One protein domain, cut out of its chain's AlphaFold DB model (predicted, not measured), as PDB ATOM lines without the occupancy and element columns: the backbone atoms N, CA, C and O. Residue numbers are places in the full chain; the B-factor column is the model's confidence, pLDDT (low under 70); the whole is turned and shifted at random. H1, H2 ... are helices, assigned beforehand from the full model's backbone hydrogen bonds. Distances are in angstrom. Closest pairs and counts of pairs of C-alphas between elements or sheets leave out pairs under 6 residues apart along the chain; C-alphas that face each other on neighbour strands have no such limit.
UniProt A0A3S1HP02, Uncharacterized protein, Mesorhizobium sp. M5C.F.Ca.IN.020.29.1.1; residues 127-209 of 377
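This is residues 127 to 209 of the 377 residues of an uncharacterized protein of Mesorhizobium sp. M5C.F.Ca.IN.020.29.1.1 (UniProt A0A3S1HP02). Two helical hairpins pack together: the longest helix, H4, folds back into H5, and H1, whose hairpin partner is H2, packs on H4, with H2 on the side of H1 away from H4. Short H3 sits in the connection from H2 to H4, and H6 turns aside at the end of H5. The printed part has 83 residues with six named helices, H1 to H6 in chain order, and no named strand; the class is all helix. It is compact, with a radius of gyration of the C-alphas of 12.1 A, and rounded, spanning 31 by 29 by 20 A.

H4, residues 164 to 180, runs 24.2 A from C-alpha 164 at (12.759, 16.078, -10.197). H5 is residues 185 to 200, 22.4 A. H1, residues 127 to 139, runs 18.5 A from C-alpha 127 at (10.279, 10.346, 10.126). H2 is residues 142 to 151, 14.2 A; H3 is residues 158 to 161. H6, residues 203 to 209, ends at C-alpha 209 at (2.337, 27.027, -11.157).

In their hairpin, H4 and H5 touch at a shallow tilt of 28 degrees, closest at the C-alphas of Ala 177 and Gln 188, 5.2 A. H1 touches H4, closest at C-alphas 138 and 167, 6.1 A, at 36 degrees, only just steep. H1 and H2 form a hairpin, closest at C-alphas 133 and 145, 4.9 A. H3 and H4 only just touch, only at the corner, closest at C-alphas 160 and 166, 6.0 A. H5 and H6 likewise only just touch, only at the corner, with C-alphas 198 and 204 closest at 5.2 A. H2 and H5 are apart. Every O i to N i+4 pair is within hydrogen-bond range in H1, H2, H4 and H5, and 2 of 3 in H6; H3 is too short for one.

The farthest C-alphas, of Gln 151 and Arg 209, are 33.6 A apart. The printed part has no cut and no long link. Residues 202 to 209 have pLDDT under 70.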
ATOM      1  N   LEU A 127      10.084   9.008  10.691       77.75
ATOM      2  CA  LEU A 127      10.279  10.346  10.126       77.75
ATOM      3  C   LEU A 127      11.687  10.582   9.594       77.75
ATOM      4  O   LEU A 127      11.844  11.042   8.462       77.75
ATOM      5  N   ASP A 128      12.707  10.220  10.369       82.00
ATOM      6  CA  ASP A 128      14.102  10.297   9.933       82.00
ATOM      7  C   ASP A 128      14.328   9.440   8.682       82.00
ATOM      8  O   ASP A 128      15.005   9.858   7.736       82.00
ATOM      9  N   GLY A 129      13.701   8.262   8.635       82.44
ATOM     10  CA  GLY A 129      13.671   7.410   7.455       82.44
ATOM     11  C   GLY A 129      13.040   8.104   6.243       82.44
ATOM     12  O   GLY A 129      13.623   8.097   5.156       82.44
ATOM     13  N   THR A 130      11.893   8.757   6.431       82.88
ATOM     14  CA  THR A 130      11.182   9.492   5.372       82.88
ATOM     15  C   THR A 130      12.013  10.660   4.834       82.88
ATOM     16  O   THR A 130      12.123  10.838   3.619       82.88
ATOM     17  N   TYR A 131      12.670  11.426   5.706       87.75
ATOM     18  CA  TYR A 131      13.563  12.507   5.280       87.75
ATOM     19  C   TYR A 131      14.779  11.991   4.518       87.75
ATOM     20  O   TYR A 131      15.130  12.540   3.473       87.75
ATOM     21  N   LYS A 132      15.367  10.883   4.973       89.81
ATOM     22  CA  LYS A 132      16.477  10.237   4.271       89.81
ATOM     23  C   LYS A 132      16.085   9.792   2.862       89.81
ATOM     24  O   LYS A 132      16.876   9.943   1.935       89.81
ATOM     25  N   VAL A 133      14.874   9.265   2.684       87.69
ATOM     26  CA  VAL A 133      14.346   8.903   1.360       87.69
ATOM     27  C   VAL A 133      14.280  10.126   0.441       87.69
ATOM     28  O   VAL A 133      14.726  10.048  -0.702       87.69
ATOM     29  N   ILE A 134      13.778  11.262   0.934       88.38
ATOM     30  CA  ILE A 134      13.694  12.513   0.160       88.38
ATOM     31  C   ILE A 134      15.091  13.014  -0.233       88.38
ATOM     32  O   ILE A 134      15.299  13.397  -1.386       88.38
ATOM     33  N   ASP A 135      16.062  12.961   0.683       89.62
ATOM     34  CA  ASP A 135      17.442  13.371   0.404       89.62
ATOM     35  C   ASP A 135      18.123  12.477  -0.640       89.62
ATOM     36  O   ASP A 135      18.806  12.987  -1.532       89.62
ATOM     37  N   LEU A 136      17.913  11.159  -0.577       90.44
ATOM     38  CA  LEU A 136      18.429  10.216  -1.577       90.44
ATOM     39  C   LEU A 136      17.806  10.463  -2.959       90.44
ATOM     40  O   LEU A 136      18.518  10.473  -3.966       90.44
ATOM     41  N   LEU A 137      16.498  10.737  -3.015       89.81
ATOM     42  CA  LEU A 137      15.815  11.098  -4.262       89.81
ATOM     43  C   LEU A 137      16.359  12.405  -4.857       89.81
ATOM     44  O   LEU A 137      16.559  12.484  -6.071       89.81
ATOM     45  N   ASP A 138      16.637  13.416  -4.030       90.81
ATOM     46  CA  ASP A 138      17.210  14.693  -4.480       90.81
ATOM     47  C   ASP A 138      18.644  14.529  -5.015       90.81
ATOM     48  O   ASP A 138      19.015  15.138  -6.022       90.81
ATOM     49  N   GLN A 139      19.422  13.628  -4.411       90.69
ATOM     50  CA  GLN A 139      20.756  13.238  -4.887       90.69
ATOM     51  C   GLN A 139      20.716  12.414  -6.187       90.69
ATOM     52  O   GLN A 139      21.735  12.280  -6.866       90.69
ATOM     53  N   GLY A 140      19.544  11.901  -6.577       90.12
ATOM     54  CA  GLY A 140      19.361  11.036  -7.743       90.12
ATOM     55  C   GLY A 140      19.632   9.554  -7.474       90.12
ATOM     56  O   GLY A 140      19.635   8.770  -8.422       90.12
ATOM     57  N   ASP A 141      19.820   9.158  -6.213       93.88
ATOM     58  CA  ASP A 141      19.981   7.761  -5.803       93.88
ATOM     59  C   ASP A 141      18.611   7.095  -5.592       93.88
ATOM     60  O   ASP A 141      18.139   6.843  -4.479       93.88
ATOM     61  N   VAL A 142      17.934   6.849  -6.712       91.38
ATOM     62  CA  VAL A 142      16.575   6.294  -6.747       91.38
ATOM     63  C   VAL A 142      16.518   4.864  -6.201       91.38
ATOM     64  O   VAL A 142      15.525   4.477  -5.583       91.38
ATOM     65  N   GLU A 143      17.558   4.067  -6.433       90.31
ATOM     66  CA  GLU A 143      17.583   2.652  -6.059       90.31
ATOM     67  C   GLU A 143      17.726   2.482  -4.540       90.31
ATOM     68  O   GLU A 143      16.945   1.750  -3.913       90.31
ATOM     69  N   THR A 144      18.632   3.245  -3.920       88.38
ATOM     70  CA  THR A 144      18.753   3.280  -2.459       88.38
ATOM     71  C   THR A 144      17.512   3.903  -1.826       88.38
ATOM     72  O   THR A 144      17.002   3.364  -0.842       88.38
ATOM     73  N   ALA A 145      16.954   4.972  -2.411       87.69
ATOM     74  CA  ALA A 145      15.721   5.585  -1.915       87.69
ATOM     75  C   ALA A 145      14.539   4.601  -1.888       87.69
ATOM     76  O   ALA A 145      13.849   4.510  -0.873       87.69
ATOM     77  N   ARG A 146      14.332   3.811  -2.957       87.62
ATOM     78  CA  ARG A 146      13.291   2.762  -2.986       87.62
ATOM     79  C   ARG A 146      13.532   1.689  -1.931       87.62
ATOM     80  O   ARG A 146      12.581   1.227  -1.307       87.62
ATOM     81  N   THR A 147      14.787   1.293  -1.729       90.25
ATOM     82  CA  THR A 147      15.143   0.280  -0.728       90.25
ATOM     83  C   THR A 147      14.807   0.759   0.682       90.25
ATOM     84  O   THR A 147      14.168   0.026   1.438       90.25
ATOM     85  N   VAL A 148      15.172   1.999   1.018       86.69
ATOM     86  CA  VAL A 148      14.864   2.604   2.323       86.69
ATOM     87  C   VAL A 148      13.354   2.805   2.487       86.69
ATOM     88  O   VAL A 148      12.807   2.421   3.515       86.69
ATOM     89  N   ALA A 149      12.651   3.308   1.467       84.88
ATOM     90  CA  ALA A 149      11.198   3.484   1.522       84.88
ATOM     91  C   ALA A 149      10.461   2.153   1.763       84.88
ATOM     92  O   ALA A 149       9.588   2.070   2.624       84.88
ATOM     93  N   LYS A 150      10.890   1.075   1.093       87.12
ATOM     94  CA  LYS A 150      10.335  -0.271   1.291       87.12
ATOM     95  C   LYS A 150      10.590  -0.816   2.699       87.12
ATOM     96  O   LYS A 150       9.722  -1.489   3.246       87.12
ATOM     97  N   GLN A 151      11.754  -0.537   3.291       85.12
ATOM     98  CA  GLN A 151      12.052  -0.907   4.684       85.12
ATOM     99  C   GLN A 151      11.139  -0.191   5.685       85.12
ATOM    100  O   GLN A 151      10.820  -0.760   6.723       85.12
ATOM    101  N   LEU A 152      10.700   1.022   5.348       80.62
ATOM    102  CA  LEU A 152       9.770   1.826   6.143       80.62
ATOM    103  C   LEU A 152       8.295   1.508   5.844       80.62
ATOM    104  O   LEU A 152       7.412   2.097   6.452       80.62
ATOM    105  N   GLY A 153       8.006   0.609   4.895       78.88
ATOM    106  CA  GLY A 153       6.636   0.312   4.466       78.88
ATOM    107  C   GLY A 153       5.963   1.439   3.670       78.88
ATOM    108  O   GLY A 153       4.745   1.424   3.515       78.88
ATOM    109  N   VAL A 154       6.734   2.403   3.157       77.62
ATOM    110  CA  VAL A 154       6.231   3.534   2.366       77.62
ATOM    111  C   VAL A 154       6.343   3.205   0.878       77.62
ATOM    112  O   VAL A 154       7.445   3.088   0.338       77.62
ATOM    113  N   ASP A 155       5.205   3.099   0.193       76.81
ATOM    114  CA  ASP A 155       5.173   2.983  -1.266       76.81
ATOM    115  C   ASP A 155       5.333   4.366  -1.910       76.81
ATOM    116  O   ASP A 155       4.459   5.231  -1.828       76.81
ATOM    117  N   LEU A 156       6.469   4.576  -2.574       76.69
ATOM    118  CA  LEU A 156       6.726   5.775  -3.365       76.69
ATOM    119  C   LEU A 156       6.150   5.603  -4.779       76.69
ATOM    120  O   LEU A 156       6.629   4.742  -5.525       76.69
ATOM    121  N   PRO A 157       5.194   6.443  -5.211       78.19
ATOM    122  CA  PRO A 157       4.687   6.387  -6.574       78.19
ATOM    123  C   PRO A 157       5.788   6.724  -7.586       78.19
ATOM    124  O   PRO A 157       6.529   7.696  -7.410       78.19
ATOM    125  N   ASP A 158       5.831   6.010  -8.713       78.69
ATOM    126  CA  ASP A 158       6.786   6.285  -9.799       78.69
ATOM    127  C   ASP A 158       6.680   7.725 -10.330       78.69
ATOM    128  O   ASP A 158       7.670   8.305 -10.774       78.69
ATOM    129  N   ALA A 159       5.494   8.334 -10.241       75.31
ATOM    130  CA  ALA A 159       5.271   9.732 -10.606       75.31
ATOM    131  C   ALA A 159       6.070  10.720  -9.736       75.31
ATOM    132  O   ALA A 159       6.494  11.764 -10.233       75.31
ATOM    133  N   VAL A 160       6.299  10.390  -8.460       75.50
ATOM    134  CA  VAL A 160       7.121  11.188  -7.538       75.50
ATOM    135  C   VAL A 160       8.600  10.954  -7.831       75.50
ATOM    136  O   VAL A 160       9.363  11.904  -7.972       75.50
ATOM    137  N   ILE A 161       8.989   9.688  -8.002       82.69
ATOM    138  CA  ILE A 161      10.381   9.279  -8.228       82.69
ATOM    139  C   ILE A 161      10.941   9.848  -9.538       82.69
ATOM    140  O   ILE A 161      12.082  10.302  -9.592       82.69
ATOM    141  N   ASN A 162      10.143   9.845 -10.604       81.75
ATOM    142  CA  ASN A 162      10.605  10.252 -11.930       81.75
ATOM    143  C   ASN A 162      10.527  11.770 -12.160       81.75
ATOM    144  O   ASN A 162      10.980  12.259 -13.197       81.75
ATOM    145  N   ASN A 163       9.966  12.536 -11.217       85.25
ATOM    146  CA  ASN A 163       9.765  13.970 -11.373       85.25
ATOM    147  C   ASN A 163      10.661  14.777 -10.424       85.25
ATOM    148  O   ASN A 163      10.306  15.071  -9.284       85.25
ATOM    149  N   ARG A 164      11.809  15.232 -10.945       80.44
ATOM    150  CA  ARG A 164      12.759  16.078 -10.197       80.44
ATOM    151  C   ARG A 164      12.143  17.350  -9.613       80.44
ATOM    152  O   ARG A 164      12.628  17.829  -8.593       80.44
ATOM    153  N   LEU A 165      11.111  17.918 -10.242       82.62
ATOM    154  CA  LEU A 165      10.439  19.101  -9.701       82.62
ATOM    155  C   LEU A 165       9.660  18.749  -8.427       82.62
ATOM    156  O   LEU A 165       9.757  19.474  -7.442       82.62
ATOM    157  N   VAL A 166       8.951  17.617  -8.437       83.56
ATOM    158  CA  VAL A 166       8.199  17.114  -7.276       83.56
ATOM    159  C   VAL A 166       9.150  16.771  -6.132       83.56
ATOM    160  O   VAL A 166       8.880  17.134  -4.992       83.56
ATOM    161  N   ILE A 167      10.303  16.164  -6.426       83.44
ATOM    162  CA  ILE A 167      11.331  15.862  -5.418       83.44
ATOM    163  C   ILE A 167      11.846  17.146  -4.751       83.44
ATOM    164  O   ILE A 167      11.878  17.234  -3.524       83.44
ATOM    165  N   LYS A 168      12.176  18.181  -5.536       84.62
ATOM    166  CA  LYS A 168      12.600  19.481  -4.987       84.62
ATOM    167  C   LYS A 168      11.515  20.138  -4.132       84.62
ATOM    168  O   LYS A 168      11.831  20.728  -3.101       84.62
ATOM    169  N   GLN A 169      10.253  20.034  -4.547       84.38
ATOM    170  CA  GLN A 169       9.115  20.545  -3.779       84.38
ATOM    171  C   GLN A 169       8.943  19.787  -2.459       84.38
ATOM    172  O   GLN A 169       8.821  20.422  -1.417       84.38
ATOM    173  N   LEU A 170       9.021  18.455  -2.476       85.06
ATOM    174  CA  LEU A 170       8.976  17.633  -1.264       85.06
ATOM    175  C   LEU A 170      10.116  17.966  -0.302       85.06
ATOM    176  O   LEU A 170       9.885  18.049   0.901       85.06
ATOM    177  N   LYS A 171      11.320  18.233  -0.817       89.00
ATOM    178  CA  LYS A 171      12.448  18.673   0.010       89.00
ATOM    179  C   LYS A 171      12.183  20.026   0.667       89.00
ATOM    180  O   LYS A 171      12.331  20.152   1.881       89.00
ATOM    181  N   ALA A 172      11.731  21.018  -0.099       86.12
ATOM    182  CA  ALA A 172      11.363  22.318   0.460       86.12
ATOM    183  C   ALA A 172      10.272  22.188   1.541       86.12
ATOM    184  O   ALA A 172      10.364  22.822   2.591       86.12
ATOM    185  N   LEU A 173       9.292  21.308   1.321       85.50
ATOM    186  CA  LEU A 173       8.215  21.040   2.275       85.50
ATOM    187  C   LEU A 173       8.696  20.312   3.523       85.50
ATOM    188  O   LEU A 173       8.238  20.633   4.615       85.50
ATOM    189  N   SER A 174       9.661  19.403   3.395       88.25
ATOM    190  CA  SER A 174      10.271  18.752   4.554       88.25
ATOM    191  C   SER A 174      11.017  19.734   5.453       88.25
ATOM    192  O   SER A 174      10.858  19.689   6.670       88.25
ATOM    193  N   GLU A 175      11.766  20.675   4.877       89.31
ATOM    194  CA  GLU A 175      12.457  21.717   5.644       89.31
ATOM    195  C   GLU A 175      11.464  22.706   6.276       89.31
ATOM    196  O   GLU A 175      11.623  23.126   7.427       89.31
ATOM    197  N   GLN A 176      10.371  23.018   5.572       86.19
ATOM    198  CA  GLN A 176       9.259  23.777   6.141       86.19
ATOM    199  C   GLN A 176       8.616  23.035   7.323       86.19
ATOM    200  O   GLN A 176       8.422  23.639   8.372       86.19
ATOM    201  N   ALA A 177       8.352  21.732   7.206       83.69
ATOM    202  CA  ALA A 177       7.797  20.926   8.291       83.69
ATOM    203  C   ALA A 177       8.725  20.900   9.518       83.69
ATOM    204  O   ALA A 177       8.270  21.128  10.639       83.69
ATOM    205  N   LYS A 178      10.035  20.697   9.313       86.12
ATOM    206  CA  LYS A 178      11.041  20.718  10.390       86.12
ATOM    207  C   LYS A 178      11.091  22.073  11.098       86.12
ATOM    208  O   LYS A 178      11.146  22.122  12.323       86.12
ATOM    209  N   SER A 179      11.053  23.168  10.336       83.12
ATOM    210  CA  SER A 179      11.089  24.523  10.903       83.12
ATOM    211  C   SER A 179       9.790  24.917  11.611       83.12
ATOM    212  O   SER A 179       9.844  25.582  12.644       83.12
ATOM    213  N   GLN A 180       8.629  24.492  11.101       82.19
ATOM    214  CA  GLN A 180       7.325  24.809  11.690       82.19
ATOM    215  C   GLN A 180       6.991  23.937  12.905       82.19
ATOM    216  O   GLN A 180       6.334  24.411  13.833       82.19
ATOM    217  N   TYR A 181       7.456  22.685  12.937       84.31
ATOM    218  CA  TYR A 181       7.116  21.717  13.984       84.31
ATOM    219  C   TYR A 181       8.351  21.036  14.598       84.31
ATOM    220  O   TYR A 181       8.375  19.808  14.679       84.31
ATOM    221  N   PRO A 182       9.367  21.770  15.091       78.31
ATOM    222  CA  PRO A 182      10.672  21.201  15.461       78.31
ATOM    223  C   PRO A 182      10.610  20.087  16.520       78.31
ATOM    224  O   PRO A 182      11.453  19.199  16.521       78.31
ATOM    225  N   ASN A 183       9.589  20.094  17.383       80.25
ATOM    226  CA  ASN A 183       9.423  19.134  18.480       80.25
ATOM    227  C   ASN A 183       8.171  18.250  18.339       80.25
ATOM    228  O   ASN A 183       7.719  17.670  19.326       80.25
ATOM    229  N   SER A 184       7.557  18.188  17.154       80.44
ATOM    230  CA  SER A 184       6.301  17.451  16.957       80.44
ATOM    231  C   SER A 184       6.363  16.539  15.731       80.44
ATOM    232  O   SER A 184       5.852  16.903  14.670       80.44
ATOM    233  N   PRO A 185       6.955  15.340  15.880       79.19
ATOM    234  CA  PRO A 185       7.134  14.372  14.799       79.19
ATOM    235  C   PRO A 185       5.805  14.066  14.106       79.19
ATOM    236  O   PRO A 185       5.640  14.337  12.928       79.19
ATOM    237  N   LYS A 186       4.766  13.696  14.862       78.62
ATOM    238  CA  LYS A 186       3.432  13.427  14.294       78.62
ATOM    239  C   LYS A 186       2.867  14.562  13.440       78.62
ATOM    240  O   LYS A 186       2.179  14.301  12.461       78.62
ATOM    241  N   ARG A 187       3.142  15.825  13.787       77.44
ATOM    242  CA  ARG A 187       2.702  16.966  12.970       77.44
ATOM    243  C   ARG A 187       3.557  17.139  11.723       77.44
ATOM    244  O   ARG A 187       3.008  17.473  10.680       77.44
ATOM    245  N   GLN A 188       4.861  16.879  11.816       83.00
ATOM    246  CA  GLN A 188       5.735  16.816  10.644       83.00
ATOM    247  C   GLN A 188       5.262  15.728   9.668       83.00
ATOM    248  O   GLN A 188       5.141  15.995   8.476       83.00
ATOM    249  N   GLU A 189       4.928  14.534  10.164       81.19
ATOM    250  CA  GLU A 189       4.413  13.419   9.358       81.19
ATOM    251  C   GLU A 189       3.067  13.754   8.701       81.19
ATOM    252  O   GLU A 189       2.903  13.563   7.496       81.19
ATOM    253  N   GLN A 190       2.120  14.312   9.465       83.44
ATOM    254  CA  GLN A 190       0.824  14.758   8.940       83.44
ATOM    255  C   GLN A 190       0.995  15.813   7.845       83.44
ATOM    256  O   GLN A 190       0.433  15.665   6.760       83.44
ATOM    257  N   PHE A 191       1.831  16.825   8.091       84.75
ATOM    258  CA  PHE A 191       2.139  17.861   7.110       84.75
ATOM    259  C   PHE A 191       2.732  17.265   5.828       84.75
ATOM    260  O   PHE A 191       2.303  17.606   4.726       84.75
ATOM    261  N   MET A 192       3.698  16.351   5.957       84.75
ATOM    262  CA  MET A 192       4.328  15.696   4.808       84.75
ATOM    263  C   MET A 192       3.352  14.796   4.047       84.75
ATOM    264  O   MET A 192       3.368  14.785   2.817       84.75
ATOM    265  N   THR A 193       2.472  14.086   4.749       82.56
ATOM    266  CA  THR A 193       1.446  13.227   4.141       82.56
ATOM    267  C   THR A 193       0.457  14.050   3.320       82.56
ATOM    268  O   THR A 193       0.172  13.716   2.167       82.56
ATOM    269  N   GLU A 194      -0.028  15.164   3.868       79.25
ATOM    270  CA  GLU A 194      -0.917  16.079   3.152       79.25
ATOM    271  C   GLU A 194      -0.216  16.772   1.980       79.25
ATOM    272  O   GLU A 194      -0.799  16.895   0.905       79.25
ATOM    273  N   ALA A 195       1.053  17.154   2.144       81.31
ATOM    274  CA  ALA A 195       1.876  17.704   1.071       81.31
ATOM    275  C   ALA A 195       2.043  16.721  -0.102       81.31
ATOM    276  O   ALA A 195       1.845  17.100  -1.258       81.31
ATOM    277  N   VAL A 196       2.370  15.454   0.179       81.25
ATOM    278  CA  VAL A 196       2.469  14.397  -0.842       81.25
ATOM    279  C   VAL A 196       1.124  14.205  -1.536       81.25
ATOM    280  O   VAL A 196       1.080  14.148  -2.766       81.25
ATOM    281  N   LYS A 197       0.027  14.158  -0.772       78.88
ATOM    282  CA  LYS A 197      -1.325  14.013  -1.319       78.88
ATOM    283  C   LYS A 197      -1.706  15.188  -2.223       78.88
ATOM    284  O   LYS A 197      -2.155  14.972  -3.341       78.88
ATOM    285  N   GLY A 198      -1.451  16.425  -1.802       75.00
ATOM    286  CA  GLY A 198      -1.726  17.615  -2.609       75.00
ATOM    287  C   GLY A 198      -0.893  17.693  -3.899       75.00
ATOM    288  O   GLY A 198      -1.377  18.141  -4.946       75.00
ATOM    289  N   LEU A 199       0.348  17.192  -3.863       75.12
ATOM    290  CA  LEU A 199       1.187  17.041  -5.055       75.12
ATOM    291  C   LEU A 199       0.663  15.948  -6.001       75.12
ATOM    292  O   LEU A 199       0.715  16.140  -7.217       75.12
ATOM    293  N   GLN A 200       0.144  14.837  -5.469       75.19
ATOM    294  CA  GLN A 200      -0.478  13.759  -6.255       75.19
ATOM    295  C   GLN A 200      -1.797  14.199  -6.901       75.19
ATOM    296  O   GLN A 200      -1.997  13.969  -8.094       75.19
ATOM    297  N   ASP A 201      -2.659  14.876  -6.142       73.50
ATOM    298  CA  ASP A 201      -3.975  15.341  -6.593       73.50
ATOM    299  C   ASP A 201      -3.872  16.530  -7.573       73.50
ATOM    300  O   ASP A 201      -4.863  16.959  -8.165       73.50
ATOM    301  N   GLY A 202      -2.670  17.091  -7.759       64.31
ATOM    302  CA  GLY A 202      -2.408  18.222  -8.653       64.31
ATOM    303  C   GLY A 202      -2.991  19.555  -8.171       64.31
ATOM    304  O   GLY A 202      -2.737  20.589  -8.796       64.31
ATOM    305  N   THR A 203      -3.713  19.564  -7.050       55.50
ATOM    306  CA  THR A 203      -4.325  20.745  -6.425       55.50
ATOM    307  C   THR A 203      -3.265  21.752  -5.985       55.50
ATOM    308  O   THR A 203      -3.380  22.942  -6.284       55.50
ATOM    309  N   THR A 204      -2.157  21.283  -5.408       51.91
ATOM    310  CA  THR A 204      -1.050  22.159  -4.977       51.91
ATOM    311  C   THR A 204      -0.071  22.483  -6.106       51.91
ATOM    312  O   THR A 204       0.589  23.527  -6.092       51.91
ATOM    313  N   GLY A 205      -0.012  21.630  -7.135       46.53
ATOM    314  CA  GLY A 205       0.742  21.887  -8.364       46.53
ATOM    315  C   GLY A 205       0.121  22.985  -9.239       46.53
ATOM    316  O   GLY A 205       0.855  23.717  -9.905       46.53
ATOM    317  N   ALA A 206      -1.208  23.135  -9.221       44.72
ATOM    318  CA  ALA A 206      -1.925  24.162  -9.978       44.72
ATOM    319  C   ALA A 206      -1.778  25.567  -9.366       44.72
ATOM    320  O   ALA A 206      -1.522  26.519 -10.101       44.72
ATOM    321  N   GLN A 207      -1.862  25.696  -8.035       47.91
ATOM    322  CA  GLN A 207      -1.684  26.986  -7.351       47.91
ATOM    323  C   GLN A 207      -0.225  27.477  -7.378       47.91
ATOM    324  O   GLN A 207       0.009  28.648  -7.658       47.91
ATOM    325  N   ASN A 208       0.770  26.595  -7.206       42.41
ATOM    326  CA  ASN A 208       2.188  26.991  -7.293       42.41
ATOM    327  C   ASN A 208       2.685  27.235  -8.728       42.41
ATOM    328  O   ASN A 208       3.661  27.955  -8.920       42.41
ATOM    329  N   ARG A 209       2.042  26.659  -9.757       47.72
ATOM    330  CA  ARG A 209       2.337  27.027 -11.157       47.72
ATOM    331  C   ARG A 209       1.869  28.436 -11.502       47.72
ATOM    332  O   ARG A 209       2.437  29.033 -12.410       47.72
TER     333      ARG A 209